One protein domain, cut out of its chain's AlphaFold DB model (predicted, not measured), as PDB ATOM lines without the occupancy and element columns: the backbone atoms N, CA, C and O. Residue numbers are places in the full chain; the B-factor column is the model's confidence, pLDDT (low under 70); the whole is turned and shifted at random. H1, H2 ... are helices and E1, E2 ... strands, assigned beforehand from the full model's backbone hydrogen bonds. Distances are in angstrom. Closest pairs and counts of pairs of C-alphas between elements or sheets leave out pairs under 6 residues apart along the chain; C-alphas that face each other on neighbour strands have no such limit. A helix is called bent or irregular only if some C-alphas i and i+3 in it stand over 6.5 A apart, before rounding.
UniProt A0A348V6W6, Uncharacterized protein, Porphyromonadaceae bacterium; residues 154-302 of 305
ATOM      1  N   ALA A 154      38.842 -64.735   7.438       43.81
ATOM      2  CA  ALA A 154      40.191 -64.243   7.693       43.81
ATOM      3  C   ALA A 154      40.220 -62.703   7.632       43.81
ATOM      4  O   ALA A 154      39.677 -62.106   6.705       43.81
ATOM      5  N   GLY A 155      40.805 -62.067   8.650       57.78
ATOM      6  CA  GLY A 155      40.956 -60.610   8.726       57.78
ATOM      7  C   GLY A 155      39.860 -59.841   9.474       57.78
ATOM      8  O   GLY A 155      40.079 -58.661   9.743       57.78
ATOM      9  N   LYS A 156      38.734 -60.453   9.879       71.62
ATOM     10  CA  LYS A 156      37.674 -59.774  10.659       71.62
ATOM     11  C   LYS A 156      37.873 -59.904  12.177       71.62
ATOM     12  O   LYS A 156      38.370 -60.921  12.651       71.62
ATOM     13  N   VAL A 157      37.480 -58.877  12.938       79.88
ATOM     14  CA  VAL A 157      37.498 -58.904  14.414       79.88
ATOM     15  C   VAL A 157      36.373 -59.807  14.921       79.88
ATOM     16  O   VAL A 157      35.223 -59.643  14.522       79.88
ATOM     17  N   ASN A 158      36.697 -60.757  15.803       83.62
ATOM     18  CA  ASN A 158      35.693 -61.566  16.491       83.62
ATOM     19  C   ASN A 158      35.243 -60.851  17.771       83.62
ATOM     20  O   ASN A 158      35.963 -60.861  18.770       83.62
ATOM     21  N   PHE A 159      34.061 -60.239  17.726       83.75
ATOM     22  CA  PHE A 159      33.487 -59.518  18.860       83.75
ATOM     23  C   PHE A 159      32.892 -60.434  19.943       83.75
ATOM     24  O   PHE A 159      32.673 -59.972  21.059       83.75
ATOM     25  N   ASN A 160      32.698 -61.733  19.671       76.56
ATOM     26  CA  ASN A 160      32.234 -62.730  20.653       76.56
ATOM     27  C   ASN A 160      33.372 -63.222  21.572       76.56
ATOM     28  O   ASN A 160      33.448 -64.396  21.940       76.56
ATOM     29  N   ARG A 161      34.340 -62.351  21.849       84.50
ATOM     30  CA  ARG A 161      35.519 -62.635  22.666       84.50
ATOM     31  C   ARG A 161      35.575 -61.634  23.808       84.50
ATOM     32  O   ARG A 161      34.988 -60.559  23.732       84.50
ATOM     33  N   GLU A 162      36.345 -61.975  24.838       89.12
ATOM     34  CA  GLU A 162      36.555 -61.108  25.997       89.12
ATOM     35  C   GLU A 162      36.960 -59.676  25.607       89.12
ATOM     36  O   GLU A 162      37.715 -59.467  24.651       89.12
ATOM     37  N   ALA A 163      36.492 -58.684  26.373       92.62
ATOM     38  CA  ALA A 163      36.701 -57.267  26.066       92.62
ATOM     39  C   ALA A 163      38.177 -56.919  25.828       92.62
ATOM     40  O   ALA A 163      38.496 -56.141  24.935       92.62
ATOM     41  N   GLN A 164      39.104 -57.541  26.560       93.56
ATOM     42  CA  GLN A 164      40.543 -57.354  26.351       93.56
ATOM     43  C   GLN A 164      41.031 -57.840  24.979       93.56
ATOM     44  O   GLN A 164      41.896 -57.205  24.374       93.56
ATOM     45  N   TYR A 165      40.505 -58.962  24.479       92.62
ATOM     46  CA  TYR A 165      40.819 -59.441  23.133       92.62
ATOM     47  C   TYR A 165      40.293 -58.460  22.089       92.62
ATOM     48  O   TYR A 165      41.050 -58.041  21.213       92.62
ATOM     49  N   VAL A 166      39.022 -58.068  22.207       92.94
ATOM     50  CA  VAL A 166      38.378 -57.143  21.264       92.94
ATOM     51  C   VAL A 166      39.095 -55.794  21.266       92.94
ATOM     52  O   VAL A 166      39.402 -55.261  20.202       92.94
ATOM     53  N   ALA A 167      39.457 -55.284  22.445       95.94
ATOM     54  CA  ALA A 167      40.168 -54.023  22.597       95.94
ATOM     55  C   ALA A 167      41.505 -54.022  21.856       95.94
ATOM     56  O   ALA A 167      41.774 -53.073  21.121       95.94
ATOM     57  N   ARG A 168      42.294 -55.100  21.968       94.50
ATOM     58  CA  ARG A 168      43.525 -55.279  21.183       94.50
ATOM     59  C   ARG A 168      43.241 -55.400  19.693       94.50
ATOM     60  O   ARG A 168      43.910 -54.759  18.895       94.50
ATOM     61  N   ALA A 169      42.250 -56.206  19.318       92.56
ATOM     62  CA  ALA A 169      41.929 -56.491  17.922       92.56
ATOM     63  C   ALA A 169      41.502 -55.243  17.130       92.56
ATOM     64  O   ALA A 169      41.744 -55.179  15.921       92.56
ATOM     65  N   LEU A 170      40.902 -54.260  17.807       94.62
ATOM     66  CA  LEU A 170      40.493 -52.980  17.230       94.62
ATOM     67  C   LEU A 170      41.658 -52.009  16.980       94.62
ATOM     68  O   LEU A 170      41.522 -51.133  16.131       94.62
ATOM     69  N   ILE A 171      42.796 -52.143  17.670       96.06
ATOM     70  CA  ILE A 171      43.934 -51.228  17.486       96.06
ATOM     71  C   ILE A 171      44.475 -51.326  16.058       96.06
ATOM     72  O   ILE A 171      44.723 -52.418  15.554       96.06
ATOM     73  N   GLY A 172      44.677 -50.179  15.411       92.00
ATOM     74  CA  GLY A 172      45.159 -50.057  14.034       92.00
ATOM     75  C   GLY A 172      44.069 -50.176  12.966       92.00
ATOM     76  O   GLY A 172      44.338 -49.858  11.806       92.00
ATOM     77  N   ARG A 173      42.846 -50.580  13.337       92.56
ATOM     78  CA  ARG A 173      41.711 -50.672  12.411       92.56
ATOM     79  C   ARG A 173      41.116 -49.300  12.127       92.56
ATOM     80  O   ARG A 173      41.084 -48.449  13.013       92.56
ATOM     81  N   SER A 174      40.592 -49.122  10.921       91.56
ATOM     82  CA  SER A 174      39.944 -47.880  10.498       91.56
ATOM     83  C   SER A 174      38.435 -48.038  10.420       91.56
ATOM     84  O   SER A 174      37.932 -49.038   9.909       91.56
ATOM     85  N   LEU A 175      37.727 -47.040  10.940       89.44
ATOM     86  CA  LEU A 175      36.287 -46.881  10.817       89.44
ATOM     87  C   LEU A 175      35.994 -46.017   9.592       89.44
ATOM     88  O   LEU A 175      36.505 -44.896   9.497       89.44
ATOM     89  N   ASP A 176      35.166 -46.534   8.691       83.25
ATOM     90  CA  ASP A 176      34.568 -45.747   7.614       83.25
ATOM     91  C   ASP A 176      33.212 -45.216   8.093       83.25
ATOM     92  O   ASP A 176      32.209 -45.933   8.112       83.25
ATOM     93  N   VAL A 177      33.223 -43.995   8.629       80.00
ATOM     94  CA  VAL A 177      32.061 -43.344   9.243       80.00
ATOM     95  C   VAL A 177      31.992 -41.886   8.824       80.00
ATOM     96  O   VAL A 177      33.022 -41.238   8.632       80.00
ATOM     97  N   ASP A 178      30.774 -41.350   8.777       69.06
ATOM     98  CA  ASP A 178      30.564 -39.914   8.649       69.06
ATOM     99  C   ASP A 178      31.125 -39.209   9.886       69.06
ATOM    100  O   ASP A 178      30.607 -39.293  11.002       69.06
ATOM    101  N   VAL A 179      32.231 -38.514   9.679       72.25
ATOM    102  CA  VAL A 179      32.901 -37.701  10.689       72.25
ATOM    103  C   VAL A 179      32.318 -36.287  10.711       72.25
ATOM    104  O   VAL A 179      31.478 -35.920   9.886       72.25
ATOM    105  N   SER A 180      32.681 -35.471  11.702       70.38
ATOM    106  CA  SER A 180      32.269 -34.061  11.737       70.38
ATOM    107  C   SER A 180      32.620 -33.360  10.417       70.38
ATOM    108  O   SER A 180      33.540 -33.765   9.709       70.38
ATOM    109  N   ARG A 181      31.916 -32.268  10.093       71.69
ATOM    110  CA  ARG A 181      32.165 -31.483   8.868       71.69
ATOM    111  C   ARG A 181      33.636 -31.063   8.703       71.69
ATOM    112  O   ARG A 181      34.095 -30.852   7.592       71.69
ATOM    113  N   GLU A 182      34.371 -30.947   9.808       69.19
ATOM    114  CA  GLU A 182      35.810 -30.656   9.821       69.19
ATOM    115  C   GLU A 182      36.662 -31.769   9.183       69.19
ATOM    116  O   GLU A 182      37.736 -31.499   8.651       69.19
ATOM    117  N   TYR A 183      36.185 -33.014   9.204       71.00
ATOM    118  CA  TYR A 183      36.934 -34.196   8.782       71.00
ATOM    119  C   TYR A 183      36.285 -34.972   7.626       71.00
ATOM    120  O   TYR A 183      36.781 -36.040   7.279       71.00
ATOM    121  N   GLU A 184      35.195 -34.462   7.051       71.06
ATOM    122  CA  GLU A 184      34.343 -35.135   6.059       71.06
ATOM    123  C   GLU A 184      35.137 -35.891   4.970       71.06
ATOM    124  O   GLU A 184      36.112 -35.381   4.414       71.06
ATOM    125  N   GLY A 185      34.730 -37.136   4.685       66.81
ATOM    126  CA  GLY A 185      35.382 -38.010   3.700       66.81
ATOM    127  C   GLY A 185      36.676 -38.692   4.167       66.81
ATOM    128  O   GLY A 185      37.382 -39.276   3.346       66.81
ATOM    129  N   ARG A 186      37.019 -38.617   5.461       75.88
ATOM    130  CA  ARG A 186      38.196 -39.286   6.041       75.88
ATOM    131  C   ARG A 186      37.798 -40.466   6.919       75.88
ATOM    132  O   ARG A 186      36.838 -40.389   7.678       75.88
ATOM    133  N   THR A 187      38.613 -41.516   6.884       87.19
ATOM    134  CA  THR A 187      38.495 -42.652   7.801       87.19
ATOM    135  C   THR A 187      39.154 -42.339   9.143       87.19
ATOM    136  O   THR A 187      40.117 -41.569   9.228       87.19
ATOM    137  N   ALA A 188      38.629 -42.941  10.209       92.69
ATOM    138  CA  ALA A 188      39.154 -42.779  11.558       92.69
ATOM    139  C   ALA A 188      39.890 -44.044  12.004       92.69
ATOM    140  O   ALA A 188      39.265 -45.072  12.267       92.69
ATOM    141  N   GLN A 189      41.216 -43.978  12.117       95.50
ATOM    142  CA  GLN A 189      42.020 -45.097  12.603       95.50
ATOM    143  C   GLN A 189      42.010 -45.149  14.131       95.50
ATOM    144  O   GLN A 189      42.377 -44.186  14.796       95.50
ATOM    145  N   ILE A 190      41.638 -46.289  14.703       96.50
ATOM    146  CA  ILE A 190      41.618 -46.515  16.147       96.50
ATOM    147  C   ILE A 190      43.046 -46.731  16.647       96.50
ATOM    148  O   ILE A 190      43.712 -47.688  16.255       96.50
ATOM    149  N   ILE A 191      43.502 -45.879  17.564       96.94
ATOM    150  CA  ILE A 191      44.859 -45.967  18.131       96.94
ATOM    151  C   ILE A 191      44.878 -46.211  19.641       96.94
ATOM    152  O   ILE A 191      45.918 -46.589  20.175       96.94
ATOM    153  N   GLU A 192      43.757 -46.028  20.344       97.62
ATOM    154  CA  GLU A 192      43.638 -46.375  21.763       97.62
ATOM    155  C   GLU A 192      42.229 -46.867  22.104       97.62
ATOM    156  O   GLU A 192      41.231 -46.233  21.744       97.62
ATOM    157  N   THR A 193      42.157 -47.963  22.856       97.62
ATOM    158  CA  THR A 193      40.922 -48.555  23.384       97.62
ATOM    159  C   THR A 193      41.055 -48.876  24.874       97.62
ATOM    160  O   THR A 193      42.159 -48.953  25.416       97.62
ATOM    161  N   GLU A 194      39.928 -49.067  25.560       96.81
ATOM    162  CA  GLU A 194      39.873 -49.532  26.952       96.81
ATOM    163  C   GLU A 194      38.812 -50.610  27.104       96.81
ATOM    164  O   GLU A 194      37.676 -50.427  26.670       96.81
ATOM    165  N   ALA A 195      39.197 -51.739  27.692       95.31
ATOM    166  CA  ALA A 195      38.306 -52.864  27.929       95.31
ATOM    167  C   ALA A 195      37.609 -52.717  29.285       95.31
ATOM    168  O   ALA A 195      38.260 -52.396  30.278       95.31
ATOM    169  N   PHE A 196      36.313 -53.021  29.337       92.38
ATOM    170  CA  PHE A 196      35.513 -53.024  30.560       92.38
ATOM    171  C   PHE A 196      34.768 -54.349  30.721       92.38
ATOM    172  O   PHE A 196      34.214 -54.873  29.754       92.38
ATOM    173  N   GLU A 197      34.709 -54.866  31.947       89.69
ATOM    174  CA  GLU A 197      33.930 -56.056  32.315       89.69
ATOM    175  C   GLU A 197      33.404 -55.908  33.746       89.69
ATOM    176  O   GLU A 197      34.098 -55.393  34.622       89.69
ATOM    177  N   THR A 198      32.170 -56.350  33.989       80.50
ATOM    178  CA  THR A 198      31.592 -56.379  35.338       80.50
ATOM    179  C   THR A 198      30.948 -57.730  35.626       80.50
ATOM    180  O   THR A 198      30.375 -58.358  34.738       80.50
ATOM    181  N   SER A 199      31.050 -58.181  36.878       65.50
ATOM    182  CA  SER A 199      30.325 -59.341  37.414       65.50
ATOM    183  C   SER A 199      28.961 -58.970  38.003       65.50
ATOM    184  O   SER A 199      28.182 -59.854  38.354       65.50
ATOM    185  N   ASP A 200      28.687 -57.672  38.147       60.91
ATOM    186  CA  ASP A 200      27.570 -57.150  38.928       60.91
ATOM    187  C   ASP A 200      26.412 -56.666  38.041       60.91
ATOM    188  O   ASP A 200      26.438 -56.715  36.809       60.91
ATOM    189  N   LYS A 201      25.354 -56.160  38.686       60.44
ATOM    190  CA  LYS A 201      24.261 -55.467  37.995       60.44
ATOM    191  C   LYS A 201      24.814 -54.250  37.256       60.44
ATOM    192  O   LYS A 201      25.298 -53.310  37.881       60.44
ATOM    193  N   VAL A 202      24.657 -54.237  35.936       61.22
ATOM    194  CA  VAL A 202      24.989 -53.079  35.106       61.22
ATOM    195  C   VAL A 202      24.142 -51.884  35.548       61.22
ATOM    196  O   VAL A 202      22.911 -51.913  35.498       61.22
ATOM    197  N   THR A 203      24.801 -50.828  36.018       61.75
ATOM    198  CA  THR A 203      24.130 -49.578  36.381       61.75
ATOM    199  C   THR A 203      23.670 -48.846  35.122       61.75
ATOM    200  O   THR A 203      24.225 -49.027  34.041       61.75
ATOM    201  N   ARG A 204      22.663 -47.972  35.246       58.16
ATOM    202  CA  ARG A 204      22.119 -47.188  34.118       58.16
ATOM    203  C   ARG A 204      23.201 -46.457  33.318       58.16
ATOM    204  O   ARG A 204      23.112 -46.349  32.103       58.16
ATOM    205  N   SER A 205      24.230 -45.953  33.994       62.56
ATOM    206  CA  SER A 205      25.345 -45.251  33.358       62.56
ATOM    207  C   SER A 205      26.294 -46.170  32.584       62.56
ATOM    208  O   SER A 205      27.250 -45.663  32.017       62.56
ATOM    209  N   ARG A 206      26.073 -47.490  32.570       68.94
ATOM    210  CA  ARG A 206      26.966 -48.510  31.996       68.94
ATOM    211  C   ARG A 206      26.255 -49.469  31.039       68.94
ATOM    212  O   ARG A 206      26.795 -50.525  30.726       68.94
ATOM    213  N   TYR A 207      25.070 -49.109  30.544       69.62
ATOM    214  CA  TYR A 207      24.299 -49.942  29.608       69.62
ATOM    215  C   TYR A 207      25.040 -50.296  28.320       69.62
ATOM    216  O   TYR A 207      24.735 -51.326  27.730       69.62
ATOM    217  N   CYS A 208      26.096 -49.565  27.967       75.00
ATOM    218  CA  CYS A 208      26.993 -49.953  26.884       75.00
ATOM    219  C   CYS A 208      27.622 -51.347  27.046       75.00
ATOM    220  O   CYS A 208      27.995 -51.962  26.054       75.00
ATOM    221  N   MET A 209      27.718 -51.877  28.271       78.06
ATOM    222  CA  MET A 209      28.208 -53.238  28.553       78.06
ATOM    223  C   MET A 209      27.185 -54.335  28.219       78.06
ATOM    224  O   MET A 209      27.512 -55.518  28.281       78.06
ATOM    225  N   LEU A 210      25.946 -53.944  27.909       74.31
ATOM    226  CA  LEU A 210      24.858 -54.823  27.477       74.31
ATOM    227  C   LEU A 210      24.706 -54.865  25.953       74.31
ATOM    228  O   LEU A 210      23.867 -55.620  25.462       74.31
ATOM    229  N   ALA A 211      25.468 -54.042  25.229       72.50
ATOM    230  CA  ALA A 211      25.427 -53.986  23.776       72.50
ATOM    231  C   ALA A 211      25.809 -55.340  23.167       72.50
ATOM    232  O   ALA A 211      26.681 -56.042  23.696       72.50
ATOM    233  N   ALA A 212      25.194 -55.691  22.034       70.00
ATOM    234  CA  ALA A 212      25.596 -56.870  21.282       70.00
ATOM    235  C   ALA A 212      27.095 -56.844  20.973       70.00
ATOM    236  O   ALA A 212      27.678 -55.784  20.735       70.00
ATOM    237  N   PRO A 213      27.705 -58.024  20.818       79.81
ATOM    238  CA  PRO A 213      29.029 -58.144  20.227       79.81
ATOM    239  C   PRO A 213      29.131 -57.381  18.900       79.81
ATOM    240  O   PRO A 213      28.409 -57.669  17.947       79.81
ATOM    241  N   GLY A 214      30.026 -56.392  18.854       79.88
ATOM    242  CA  GLY A 214      30.283 -55.542  17.690       79.88
ATOM    243  C   GLY A 214      29.327 -54.362  17.534       79.88
ATOM    244  O   GLY A 214      29.578 -53.497  16.697       79.88
ATOM    245  N   GLN A 215      28.260 -54.287  18.328       80.06
ATOM    246  CA  GLN A 215      27.334 -53.162  18.319       80.06
ATOM    247  C   GLN A 215      27.948 -51.953  19.014       80.06
ATOM    248  O   GLN A 215      28.535 -52.067  20.089       80.06
ATOM    249  N   ILE A 216      27.773 -50.786  18.408       84.69
ATOM    250  CA  ILE A 216      28.136 -49.510  18.993       84.69
ATOM    251  C   ILE A 216      27.045 -49.066  19.960       84.69
ATOM    252  O   ILE A 216      25.881 -48.954  19.580       84.69
ATOM    253  N   ASP A 217      27.438 -48.729  21.181       86.31
ATOM    254  CA  ASP A 217      26.581 -48.042  22.139       86.31
ATOM    255  C   ASP A 217      27.212 -46.726  22.596       86.31
ATOM    256  O   ASP A 217      28.425 -46.614  22.830       86.31
ATOM    257  N   VAL A 218      26.364 -45.707  22.704       85.50
ATOM    258  CA  VAL A 218      26.771 -44.338  23.002       85.50
ATOM    259  C   VAL A 218      26.414 -44.039  24.443       85.50
ATOM    260  O   VAL A 218      25.249 -43.863  24.793       85.50
ATOM    261  N   MET A 219      27.436 -43.943  25.286       86.06
ATOM    262  CA  MET A 219      27.254 -43.704  26.710       86.06
ATOM    263  C   MET A 219      27.358 -42.200  27.006       86.06
ATOM    264  O   MET A 219      28.460 -41.646  26.909       86.06
ATOM    265  N   PRO A 220      26.268 -41.522  27.410       82.56
ATOM    266  CA  PRO A 220      26.341 -40.132  27.838       82.56
ATOM    267  C   PRO A 220      27.064 -40.034  29.190       82.56
ATOM    268  O   PRO A 220      26.656 -40.628  30.188       82.56
ATOM    269  N   HIS A 221      28.142 -39.255  29.245       83.81
ATOM    270  CA  HIS A 221      28.946 -39.039  30.443       83.81
ATOM    271  C   HIS A 221      29.424 -37.587  30.527       83.81
ATOM    272  O   HIS A 221      30.182 -37.127  29.679       83.81
ATOM    273  N   ARG A 222      29.003 -36.856  31.571       83.38
ATOM    274  CA  ARG A 222      29.412 -35.456  31.835       83.38
ATOM    275  C   ARG A 222      29.265 -34.523  30.616       83.38
ATOM    276  O   ARG A 222      30.152 -33.728  30.327       83.38
ATOM    277  N   GLY A 223      28.147 -34.635  29.896       81.69
ATOM    278  CA  GLY A 223      27.865 -33.827  28.700       81.69
ATOM    279  C   GLY A 223      28.613 -34.267  27.436       81.69
ATOM    280  O   GLY A 223      28.527 -33.592  26.419       81.69
ATOM    281  N   GLN A 224      29.335 -35.387  27.491       88.81
ATOM    282  CA  GLN A 224      30.029 -35.991  26.357       88.81
ATOM    283  C   GLN A 224      29.394 -37.333  26.004       88.81
ATOM    284  O   GLN A 224      28.819 -37.998  26.863       88.81
ATOM    285  N   ASN A 225      29.550 -37.750  24.755       88.88
ATOM    286  CA  ASN A 225      29.061 -39.032  24.264       88.88
ATOM    287  C   ASN A 225      30.256 -39.948  24.041       88.88
ATOM    288  O   ASN A 225      31.097 -39.658  23.196       88.88
ATOM    289  N   LEU A 226      30.379 -41.002  24.846       92.81
ATOM    290  CA  LEU A 226      31.507 -41.925  24.759       92.81
ATOM    291  C   LEU A 226      31.126 -43.092  23.850       92.81
ATOM    292  O   LEU A 226      30.065 -43.691  24.027       92.81
ATOM    293  N   LEU A 227      31.999 -43.413  22.898       94.19
ATOM    294  CA  LEU A 227      31.772 -44.465  21.914       94.19
ATOM    295  C   LEU A 227      32.267 -45.810  22.461       94.19
ATOM    296  O   LEU A 227      33.462 -45.972  22.722       94.19
ATOM    297  N   ASN A 228      31.355 -46.763  22.643       94.38
ATOM    298  CA  ASN A 228      31.660 -48.104  23.136       94.38
ATOM    299  C   ASN A 228      31.216 -49.149  22.117       94.38
ATOM    300  O   ASN A 228      30.269 -48.923  21.376       94.38
ATOM    301  N   VAL A 229      31.883 -50.294  22.111       92.44
ATOM    302  CA  VAL A 229      31.577 -51.443  21.265       92.44
ATOM    303  C   VAL A 229      31.327 -52.637  22.174       92.44
ATOM    304  O   VAL A 229      32.185 -52.960  22.998       92.44
ATOM    305  N   GLY A 230      30.175 -53.285  22.046       88.19
ATOM    306  CA  GLY A 230      29.860 -54.479  22.820       88.19
ATOM    307  C   GLY A 230      30.814 -55.630  22.502       88.19
ATOM    308  O   GLY A 230      31.260 -55.810  21.363       88.19
ATOM    309  N   SER A 231      31.138 -56.417  23.520       86.94
ATOM    310  CA  SER A 231      31.915 -57.651  23.394       86.94
ATOM    311  C   SER A 231      31.228 -58.773  24.162       86.94
ATOM    312  O   SER A 231      30.563 -58.511  25.163       86.94
ATOM    313  N   ASP A 232      31.390 -60.022  23.720       76.75
ATOM    314  CA  ASP A 232      30.891 -61.174  24.479       76.75
ATOM    315  C   ASP A 232      32.025 -61.906  25.177       76.75
ATOM    316  O   ASP A 232      32.902 -62.498  24.547       76.75
ATOM    317  N   LYS A 233      31.931 -61.985  26.494       67.06
ATOM    318  CA  LYS A 233      32.454 -63.131  27.217       67.06
ATOM    319  C   LYS A 233      31.241 -63.840  27.784       67.06
ATOM    320  O   LYS A 233      30.481 -63.239  28.541       67.06
ATOM    321  N   LEU A 234      31.076 -65.110  27.410       56.50
ATOM    322  CA  LEU A 234      29.986 -65.979  27.851       56.50
ATOM    323  C   LEU A 234      29.671 -65.761  29.343       56.50
ATOM    324  O   LEU A 234      30.381 -66.260  30.210       56.50
ATOM    325  N   GLY A 235      28.582 -65.036  29.626       53.84
ATOM    326  CA  GLY A 235      28.087 -64.820  30.992       53.84
ATOM    327  C   GLY A 235      28.565 -63.567  31.734       53.84
ATOM    328  O   GLY A 235      28.276 -63.471  32.920       53.84
ATOM    329  N   THR A 236      29.230 -62.603  31.091       69.38
ATOM    330  CA  THR A 236      29.629 -61.338  31.745       69.38
ATOM    331  C   THR A 236      29.392 -60.123  30.843       69.38
ATOM    332  O   THR A 236      29.926 -60.106  29.731       69.38
ATOM    333  N   PRO A 237      28.648 -59.090  31.296       79.19
ATOM    334  CA  PRO A 237      28.546 -57.814  30.591       79.19
ATOM    335  C   PRO A 237      29.927 -57.211  30.347       79.19
ATOM    336  O   PRO A 237      30.726 -57.061  31.277       79.19
ATOM    337  N   SER A 238      30.211 -56.854  29.098       88.31
ATOM    338  CA  SER A 238      31.519 -56.342  28.716       88.31
ATOM    339  C   SER A 238      31.438 -55.458  27.477       88.31
ATOM    340  O   SER A 238      30.576 -55.638  26.618       88.31
ATOM    341  N   CYS A 239      32.330 -54.479  27.389       92.00
ATOM    342  CA  CYS A 239      32.455 -53.637  26.208       92.00
ATOM    343  C   CYS A 239      33.870 -53.078  26.077       92.00
ATOM    344  O   CYS A 239      34.717 -53.201  26.966       92.00
ATOM    345  N   VAL A 240      34.113 -52.427  24.947       96.06
ATOM    346  CA  VAL A 240      35.354 -51.732  24.639       96.06
ATOM    347  C   VAL A 240      35.048 -50.284  24.305       96.06
ATOM    348  O   VAL A 240      34.314 -50.004  23.365       96.06
ATOM    349  N   MET A 241      35.652 -49.350  25.026       96.62
ATOM    350  CA  MET A 241      35.566 -47.925  24.718       96.62
ATOM    351  C   MET A 241      36.658 -47.526  23.731       96.62
ATOM    352  O   MET A 241      37.827 -47.866  23.929       96.62
ATOM    353  N   ILE A 242      36.308 -46.744  22.711       97.44
ATOM    354  CA  ILE A 242      37.287 -46.113  21.820       97.44
ATOM    355  C   ILE A 242      37.739 -44.805  22.467       97.44
ATOM    356  O   ILE A 242      36.936 -43.911  22.737       97.44
ATOM    357  N   ARG A 243      39.039 -44.700  22.756       96.75
ATOM    358  CA  ARG A 243      39.609 -43.576  23.508       96.75
ATOM    359  C   ARG A 243      40.319 -42.563  22.644       96.75
ATOM    360  O   ARG A 243      40.248 -41.383  22.968       96.75
ATOM    361  N   SER A 244      40.999 -43.017  21.597       97.38
ATOM    362  CA  SER A 244      41.767 -42.142  20.717       97.38
ATOM    363  C   SER A 244      41.732 -42.664  19.287       97.38
ATOM    364  O   SER A 244      41.815 -43.877  19.059       97.38
ATOM    365  N   VAL A 245      41.631 -41.741  18.333       96.69
ATOM    366  CA  VAL A 245      41.657 -42.034  16.895       96.69
ATOM    367  C   VAL A 245      42.589 -41.078  16.155       96.69
ATOM    368  O   VAL A 245      42.895 -39.995  16.652       96.69
ATOM    369  N   VAL A 246      43.015 -41.468  14.959       95.25
ATOM    370  CA  VAL A 246      43.697 -40.603  13.990       95.25
ATOM    371  C   VAL A 246      42.765 -40.369  12.808       95.25
ATOM    372  O   VAL A 246      42.210 -41.326  12.273       95.25
ATOM    373  N   ILE A 247      42.583 -39.109  12.410       92.88
ATOM    374  CA  ILE A 247      41.752 -38.722  11.263       92.88
ATOM    375  C   ILE A 247      42.559 -37.790  10.354       92.88
ATOM    376  O   ILE A 247      42.769 -36.609  10.655       92.88
ATOM    377  N   GLY A 248      43.039 -38.317   9.226       88.12
ATOM    378  CA  GLY A 248      44.071 -37.649   8.430       88.12
ATOM    379  C   GLY A 248      45.356 -37.477   9.247       88.12
ATOM    380  O   GLY A 248      45.906 -38.457   9.732       88.12
ATOM    381  N   GLU A 249      45.807 -36.238   9.434       87.81
ATOM    382  CA  GLU A 249      47.012 -35.912  10.219       87.81
ATOM    383  C   GLU A 249      46.713 -35.616  11.701       87.81
ATOM    384  O   GLU A 249      47.626 -35.411  12.500       87.81
ATOM    385  N   ASN A 250      45.434 -35.590  12.088       92.06
ATOM    386  CA  ASN A 250      45.022 -35.173  13.424       92.06
ATOM    387  C   ASN A 250      44.884 -36.366  14.365       92.06
ATOM    388  O   ASN A 250      44.127 -37.299  14.094       92.06
ATOM    389  N   ILE A 251      45.549 -36.285  15.518       95.31
ATOM    390  CA  ILE A 251      45.355 -37.218  16.629       95.31
ATOM    391  C   ILE A 251      44.267 -36.659  17.550       95.31
ATOM    392  O   ILE A 251      44.454 -35.639  18.213       95.31
ATOM    393  N   ILE A 252      43.129 -37.346  17.617       95.81
ATOM    394  CA  ILE A 252      42.020 -37.009  18.511       95.81
ATOM    395  C   ILE A 252      42.138 -37.874  19.766       95.81
ATOM    396  O   ILE A 252      41.803 -39.058  19.751       95.81
ATOM    397  N   GLU A 253      42.601 -37.286  20.868       95.56
ATOM    398  CA  GLU A 253      42.777 -38.008  22.131       95.56
ATOM    399  C   GLU A 253      41.619 -37.799  23.109       95.56
ATOM    400  O   GLU A 253      41.189 -36.678  23.371       95.56
ATOM    401  N   GLY A 254      41.177 -38.859  23.770       95.06
ATOM    402  CA  GLY A 254      40.185 -38.806  24.842       95.06
ATOM    403  C   GLY A 254      38.759 -39.118  24.363       95.06
ATOM    404  O   GLY A 254      38.287 -38.549  23.375       95.06
ATOM    405  N   PRO A 255      38.019 -39.967  25.103       94.31
ATOM    406  CA  PRO A 255      36.824 -40.637  24.587       94.31
ATOM    407  C   PRO A 255      35.676 -39.684  24.221       94.31
ATOM    408  O   PRO A 255      34.972 -39.925  23.246       94.31
ATOM    409  N   GLY A 256      35.496 -38.568  24.938       94.31
ATOM    410  CA  GLY A 256      34.464 -37.585  24.589       94.31
ATOM    411  C   GLY A 256      34.802 -36.735  23.362       94.31
ATOM    412  O   GLY A 256      33.909 -36.389  22.586       94.31
ATOM    413  N   ARG A 257      36.092 -36.430  23.149       94.88
ATOM    414  CA  ARG A 257      36.558 -35.745  21.931       94.88
ATOM    415  C   ARG A 257      36.413 -36.660  20.721       94.88
ATOM    416  O   ARG A 257      35.881 -36.218  19.709       94.88
ATOM    417  N   VAL A 258      36.770 -37.939  20.867       95.56
ATOM    418  CA  VAL A 258      36.503 -38.967  19.850       95.56
ATOM    419  C   VAL A 258      35.016 -39.029  19.518       95.56
ATOM    420  O   VAL A 258      34.651 -38.913  18.354       95.56
ATOM    421  N   GLY A 259      34.141 -39.137  20.521       92.75
ATOM    422  CA  GLY A 259      32.703 -39.204  20.266       92.75
ATOM    423  C   GLY A 259      32.134 -37.962  19.575       92.75
ATOM    424  O   GLY A 259      31.190 -38.072  18.798       92.75
ATOM    425  N   SER A 260      32.730 -36.791  19.797       91.44
ATOM    426  CA  SER A 260      32.337 -35.553  19.113       91.44
ATOM    427  C   SER A 260      32.834 -35.526  17.662       91.44
ATOM    428  O   SER A 260      32.068 -35.201  16.757       91.44
ATOM    429  N   ALA A 261      34.092 -35.918  17.428       92.00
ATOM    430  CA  ALA A 261      34.700 -35.986  16.098       92.00
ATOM    431  C   ALA A 261      34.007 -37.010  15.182       92.00
ATOM    432  O   ALA A 261      33.835 -36.751  13.994       92.00
ATOM    433  N   LEU A 262      33.569 -38.141  15.742       90.56
ATOM    434  CA  LEU A 262      32.887 -39.220  15.017       90.56
ATOM    435  C   LEU A 262      31.356 -39.093  15.016       90.56
ATOM    436  O   LEU A 262      30.672 -40.044  14.657       90.56
ATOM    437  N   GLN A 263      30.803 -37.968  15.485       88.62
ATOM    438  CA  GLN A 263      29.354 -37.760  15.608       88.62
ATOM    439  C   GLN A 263      28.617 -38.947  16.268       88.62
ATOM    440  O   GLN A 263      27.606 -39.426  15.759       88.62
ATOM    441  N   ALA A 264      29.112 -39.422  17.419       85.88
ATOM    442  CA  ALA A 264      28.737 -40.702  18.030       85.88
ATOM    443  C   ALA A 264      27.225 -40.969  18.116       85.88
ATOM    444  O   ALA A 264      26.805 -42.105  17.937       85.88
ATOM    445  N   ASN A 265      26.398 -39.939  18.326       80.38
ATOM    446  CA  ASN A 265      24.935 -40.061  18.367       80.38
ATOM    447  C   ASN A 265      24.328 -40.703  17.109       80.38
ATOM    448  O   ASN A 265      23.308 -41.375  17.212       80.38
ATOM    449  N   ASN A 266      24.953 -40.514  15.946       79.81
ATOM    450  CA  ASN A 266      24.500 -41.090  14.679       79.81
ATOM    451  C   ASN A 266      24.928 -42.556  14.518       79.81
ATOM    452  O   ASN A 266      24.424 -43.252  13.641       79.81
ATOM    453  N   LEU A 267      25.859 -43.022  15.356       81.88
ATOM    454  CA  LEU A 267      26.438 -44.361  15.291       81.88
ATOM    455  C   LEU A 267      25.787 -45.343  16.273       81.88
ATOM    456  O   LEU A 267      25.990 -46.550  16.156       81.88
ATOM    457  N   GLY A 268      25.017 -44.840  17.243       79.62
ATOM    458  CA  GLY A 268      24.360 -45.657  18.258       79.62
ATOM    459  C   GLY A 268      23.494 -46.752  17.644       79.62
ATOM    460  O   GLY A 268      22.581 -46.491  16.863       79.62
ATOM    461  N   GLY A 269      23.782 -47.995  18.015       63.28
ATOM    462  CA  GLY A 269      23.080 -49.180  17.554       63.28
ATOM    463  C   GLY A 269      23.600 -49.819  16.269       63.28
ATOM    464  O   GLY A 269      23.187 -50.936  15.960       63.28
ATOM    465  N   LEU A 270      24.510 -49.162  15.547       75.31
ATOM    466  CA  LEU A 270      25.147 -49.734  14.361       75.31
ATOM    467  C   LEU A 270      26.167 -50.808  14.753       75.31
ATOM    468  O   LEU A 270      26.800 -50.727  15.803       75.31
ATOM    469  N   VAL A 271      26.354 -51.812  13.898       75.06
ATOM    470  CA  VAL A 271      27.265 -52.936  14.142       75.06
ATOM    471  C   VAL A 271      28.525 -52.815  13.285       75.06
ATOM    472  O   VAL A 271      28.458 -52.710  12.054       75.06
ATOM    473  N   LEU A 272      29.691 -52.870  13.930       82.31
ATOM    474  CA  LEU A 272      30.993 -52.872  13.266       82.31
ATOM    475  C   LEU A 272      31.179 -54.123  12.400       82.31
ATOM    476  O   LEU A 272      30.890 -55.247  12.807       82.31
ATOM    477  N   GLY A 273      31.694 -53.931  11.187       71.75
ATOM    478  CA  GLY A 273      31.883 -54.979  10.185       71.75
ATOM    479  C   GLY A 273      30.610 -55.395   9.434       71.75
ATOM    480  O   GLY A 273      30.712 -56.238   8.535       71.75
ATOM    481  N   ILE A 274      29.451 -54.815   9.784       70.69
ATOM    482  CA  ILE A 274      28.162 -55.000   9.098       70.69
ATOM    483  C   ILE A 274      27.644 -53.660   8.570       70.69
ATOM    484  O   ILE A 274      27.583 -53.473   7.358       70.69
ATOM    485  N   ASN A 275      27.274 -52.740   9.467       77.19
ATOM    486  CA  ASN A 275      26.760 -51.417   9.103       77.19
ATOM    487  C   ASN A 275      27.897 -50.419   8.877       77.19
ATOM    488  O   ASN A 275      27.794 -49.570   8.001       77.19
ATOM    489  N   ILE A 276      28.963 -50.535   9.672       77.94
ATOM    490  CA  ILE A 276      30.156 -49.690   9.588       77.94
ATOM    491  C   ILE A 276      31.328 -50.575   9.163       77.94
ATOM    492  O   ILE A 276      31.699 -51.478   9.926       77.94
ATOM    493  N   PRO A 277      31.912 -50.369   7.973       81.69
ATOM    494  CA  PRO A 277      33.113 -51.079   7.565       81.69
ATOM    495  C   PRO A 277      34.247 -50.879   8.577       81.69
ATOM    496  O   PRO A 277      34.499 -49.773   9.056       81.69
ATOM    497  N   LEU A 278      34.918 -51.982   8.911       85.62
ATOM    498  CA  LEU A 278      36.106 -51.989   9.756       85.62
ATOM    499  C   LEU A 278      37.279 -52.499   8.920       85.62
ATOM    500  O   LEU A 278      37.366 -53.695   8.624       85.62
ATOM    501  N   GLU A 279      38.154 -51.585   8.529       85.94
ATOM    502  CA  GLU A 279      39.236 -51.833   7.577       85.94
ATOM    503  C   GLU A 279      40.610 -51.912   8.254       85.94
ATOM    504  O   GLU A 279      40.766 -51.656   9.450       85.94
ATOM    505  N   GLY A 280      41.629 -52.282   7.476       84.19
ATOM    506  CA  GLY A 280      43.013 -52.385   7.939       84.19
ATOM    507  C   GLY A 280      43.309 -53.680   8.691       84.19
ATOM    508  O   GLY A 280      42.498 -54.604   8.711       84.19
ATOM    509  N   THR A 281      44.485 -53.764   9.306       85.25
ATOM    510  CA  THR A 281      44.931 -54.901  10.122       85.25
ATOM    511  C   THR A 281      45.121 -54.477  11.573       85.25
ATOM    512  O   THR A 281      45.240 -53.296  11.890       85.25
ATOM    513  N   THR A 282      45.108 -55.454  12.476       88.38
ATOM    514  CA  THR A 282      45.377 -55.189  13.889       88.38
ATOM    515  C   THR A 282      46.853 -54.837  14.063       88.38
ATOM    516  O   THR A 282      47.718 -55.612  13.657       88.38
ATOM    517  N   ALA A 283      47.132 -53.683  14.662       89.12
ATOM    518  CA  ALA A 283      48.486 -53.221  14.932       89.12
ATOM    519  C   ALA A 283      48.990 -53.666  16.312       89.12
ATOM    520  O   ALA A 283      48.211 -54.007  17.206       89.12
ATOM    521  N   SER A 284      50.311 -53.624  16.496       90.44
ATOM    522  CA  SER A 284      50.941 -53.851  17.796       90.44
ATOM    523  C   SER A 284      50.475 -52.808  18.810       90.44
ATOM    524  O   SER A 284      50.404 -51.614  18.513       90.44
ATOM    525  N   SER A 285      50.173 -53.257  20.027       92.12
ATOM    526  CA  SER A 285      49.652 -52.398  21.088       92.12
ATOM    527  C   SER A 285      50.360 -52.640  22.416       92.12
ATOM    528  O   SER A 285      50.543 -53.791  22.815       92.12
ATOM    529  N   GLY A 286      50.674 -51.564  23.133       91.31
ATOM    530  CA  GLY A 286      51.138 -51.597  24.513       91.31
ATOM    531  C   GLY A 286      49.964 -51.607  25.489       91.31
ATOM    532  O   GLY A 286      48.937 -50.973  25.238       91.31
ATOM    533  N   PHE A 287      50.122 -52.319  26.605       93.94
ATOM    534  CA  PHE A 287      49.148 -52.347  27.693       93.94
ATOM    535  C   PHE A 287      49.408 -51.216  28.690       93.94
ATOM    536  O   PHE A 287      50.544 -50.997  29.107       93.94
ATOM    537  N   ILE A 288      48.345 -50.531  29.104       93.00
ATOM    538  CA  ILE A 288      48.377 -49.509  30.147       93.00
ATOM    539  C   ILE A 288      47.306 -49.879  31.183       93.00
ATOM    540  O   ILE A 288      46.138 -50.009  30.807       93.00
ATOM    541  N   PRO A 289      47.649 -50.033  32.475       88.50
ATOM    542  CA  PRO A 289      46.660 -50.296  33.516       88.50
ATOM    543  C   PRO A 289      45.527 -49.261  33.507       88.50
ATOM    544  O   PRO A 289      45.740 -48.070  33.253       88.50
ATOM    545  N   GLY A 290      44.308 -49.737  33.743       80.88
ATOM    546  CA  GLY A 290      43.136 -48.881  33.873       80.88
ATOM    547  C   GLY A 290      42.962 -48.421  35.312       80.88
ATOM    548  O   GLY A 290      43.123 -49.211  36.235       80.88
ATOM    549  N   ASN A 291      42.601 -47.152  35.496       81.50
ATOM    550  CA  ASN A 291      42.445 -46.543  36.823       81.50
ATOM    551  C   ASN A 291      40.966 -46.320  37.188       81.50
ATOM    552  O   ASN A 291      40.657 -45.579  38.118       81.50
ATOM    553  N   VAL A 292      40.052 -46.897  36.404       80.94
ATOM    554  CA  VAL A 292      38.607 -46.684  36.507       80.94
ATOM    555  C   VAL A 292      37.937 -47.995  36.896       80.94
ATOM    556  O   VAL A 292      38.365 -49.067  36.474       80.94
ATOM    557  N   GLU A 293      36.869 -47.905  37.682       80.19
ATOM    558  CA  GLU A 293      36.034 -49.048  38.048       80.19
ATOM    559  C   GLU A 293      35.624 -49.869  36.811       80.19
ATOM    560  O   GLU A 293      35.250 -49.298  35.780       80.19
ATOM    561  N   TYR A 294      35.718 -51.200  36.927       85.19
ATOM    562  CA  TYR A 294      35.450 -52.198  35.877       85.19
ATOM    563  C   TYR A 294      36.412 -52.207  34.684       85.19
ATOM    564  O   TYR A 294      36.258 -53.032  33.783       85.19
ATOM    565  N   SER A 295      37.410 -51.320  34.647       91.19
ATOM    566  CA  SER A 295      38.404 -51.345  33.579       91.19
ATOM    567  C   SER A 295      39.321 -52.561  33.714       91.19
ATOM    568  O   SER A 295      39.998 -52.742  34.723       91.19
ATOM    569  N   LEU A 296      39.439 -53.321  32.629       90.94
ATOM    570  CA  LEU A 296      40.424 -54.389  32.450       90.94
ATOM    571  C   LEU A 296      41.746 -53.890  31.840       90.94
ATOM    572  O   LEU A 296      42.668 -54.677  31.619       90.94
ATOM    573  N   GLY A 297      41.830 -52.587  31.558       93.19
ATOM    574  CA  GLY A 297      43.017 -51.890  31.077       93.19
ATOM    575  C   GLY A 297      42.879 -51.347  29.657       93.19
ATOM    576  O   GLY A 297      41.936 -51.651  28.922       93.19
ATOM    577  N   ARG A 298      43.842 -50.501  29.296       96.00
ATOM    578  CA  ARG A 298      43.912 -49.791  28.021       96.00
ATOM    579  C   ARG A 298      44.946 -50.415  27.104       96.00
ATOM    580  O   ARG A 298      45.987 -50.894  27.554       96.00
ATOM    581  N   TYR A 299      44.673 -50.340  25.812       96.56
ATOM    582  CA  TYR A 299      45.586 -50.755  24.758       96.56
ATOM    583  C   TYR A 299      45.832 -49.565  23.849       96.56
ATOM    584  O   TYR A 299      44.881 -48.944  23.380       96.56
ATOM    585  N   ARG A 300      47.100 -49.230  23.620       95.94
ATOM    586  CA  ARG A 300      47.494 -48.119  22.752       95.94
ATOM    587  C   ARG A 300      48.457 -48.605  21.688       95.94
ATOM    588  O   ARG A 300      49.367 -49.368  22.001       95.94
ATOM    589  N   MET A 301      48.252 -48.171  20.450       94.44
ATOM    590  CA  MET A 301      49.121 -48.489  19.323       94.44
ATOM    591  C   MET A 301      50.572 -48.140  19.665       94.44
ATOM    592  O   MET A 301      50.861 -47.036  20.132       94.44
ATOM    593  N   GLN A 302      51.479 -49.091  19.467       89.00
ATOM    594  CA  GLN A 302      52.911 -48.824  19.524       89.00
ATOM    595  C   GLN A 302      53.330 -48.285  18.162       89.00
ATOM    596  O   GLN A 302      53.076 -48.927  17.143       89.00
TER     597      GLN A 302
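This is residues 154 to 302 of the 305 residues of an uncharacterized protein of Porphyromonadaceae bacterium (UniProt A0A348V6W6). Picture one strongly twisted sheet of seven strands, with the long E1 and E4 side by side in its middle and the E2 and E3 hairpin turning away from E4; the sheet curls round three short helices, H1, H2 and H3, at three separate places. Two long loops, residues 171 to 187 and 262 to 284, run well out from the middle. The printed part has 149 residues, with three named helices and seven named strands in the order H1 E1 H2 E2 E3 E4 E5 H3 E6 E7. The sheet is branched and its neighbour pairs are antiparallel; the class is mixed, helices and strands. The whole is compact, with a radius of gyration of the C-alphas of 13.8 A, and spans 40 by 36 by 29 A.

Find C-alpha 163 at (36.701, -57.267, 26.066); from there H1 runs to residue 170, 10.5 A away. E1, residues 188 to 197, begins at (39.154, -42.779, 11.558), is 25.2 A long and bends by 67 degrees at residue 191. H2, residues 204 to 210, is irregular: C-alphas 205 and 208 are 8.2 A apart. E2 is residues 216 to 221, E3 residues 224 to 233, 27.3 A, and E4 residues 236 to 247, 32.8 A. Then come E5, 250 to 253, H3, 255 to 261, E6, 285 to 288, and E7, 295 to 301, which ends at (49.121, -48.489, 19.323).

Start at E4: E1 lies on one side of it, E3 and E5 on the other side. N 241 and O 194 are 2.8 A apart, N 229 and O 240 2.8 A, and N 252 and O 245 2.8 A. E2 to E5 form a meander, each strand the antiparallel neighbour of the one before; in its E2 and E3 hairpin, look for N 219 and O 226 at 2.9 A. E7 lies on the other side of E1 from E4, with N 193 and O 299 at 2.9 A; E7 also has the edge strand E6 as its neighbour, with N 286 and O 300 at 2.8 A. H1, H2 and H3 are on the sheet; their closest C-alphas include Ala 163 and Ala 195, 5.0 A, Met 209 and Ser 238, 4.5 A, and Arg 243 and Pro 255, 4.2 A. Every O i to N i+4 pair is within hydrogen-bond range in H1 and H3; H2 has 0 of 3, and 2 of 4 O i to N i+3 pairs.

The C-alphas of Glu 182 and Gly 235, the two farthest apart, are 40.9 A apart. The printed part has no cut. The links H1 to E1 and H3 to E6 are long. Look for pLDDT under 70 at 19 residues, among them 199 to 207 and 233 to 236.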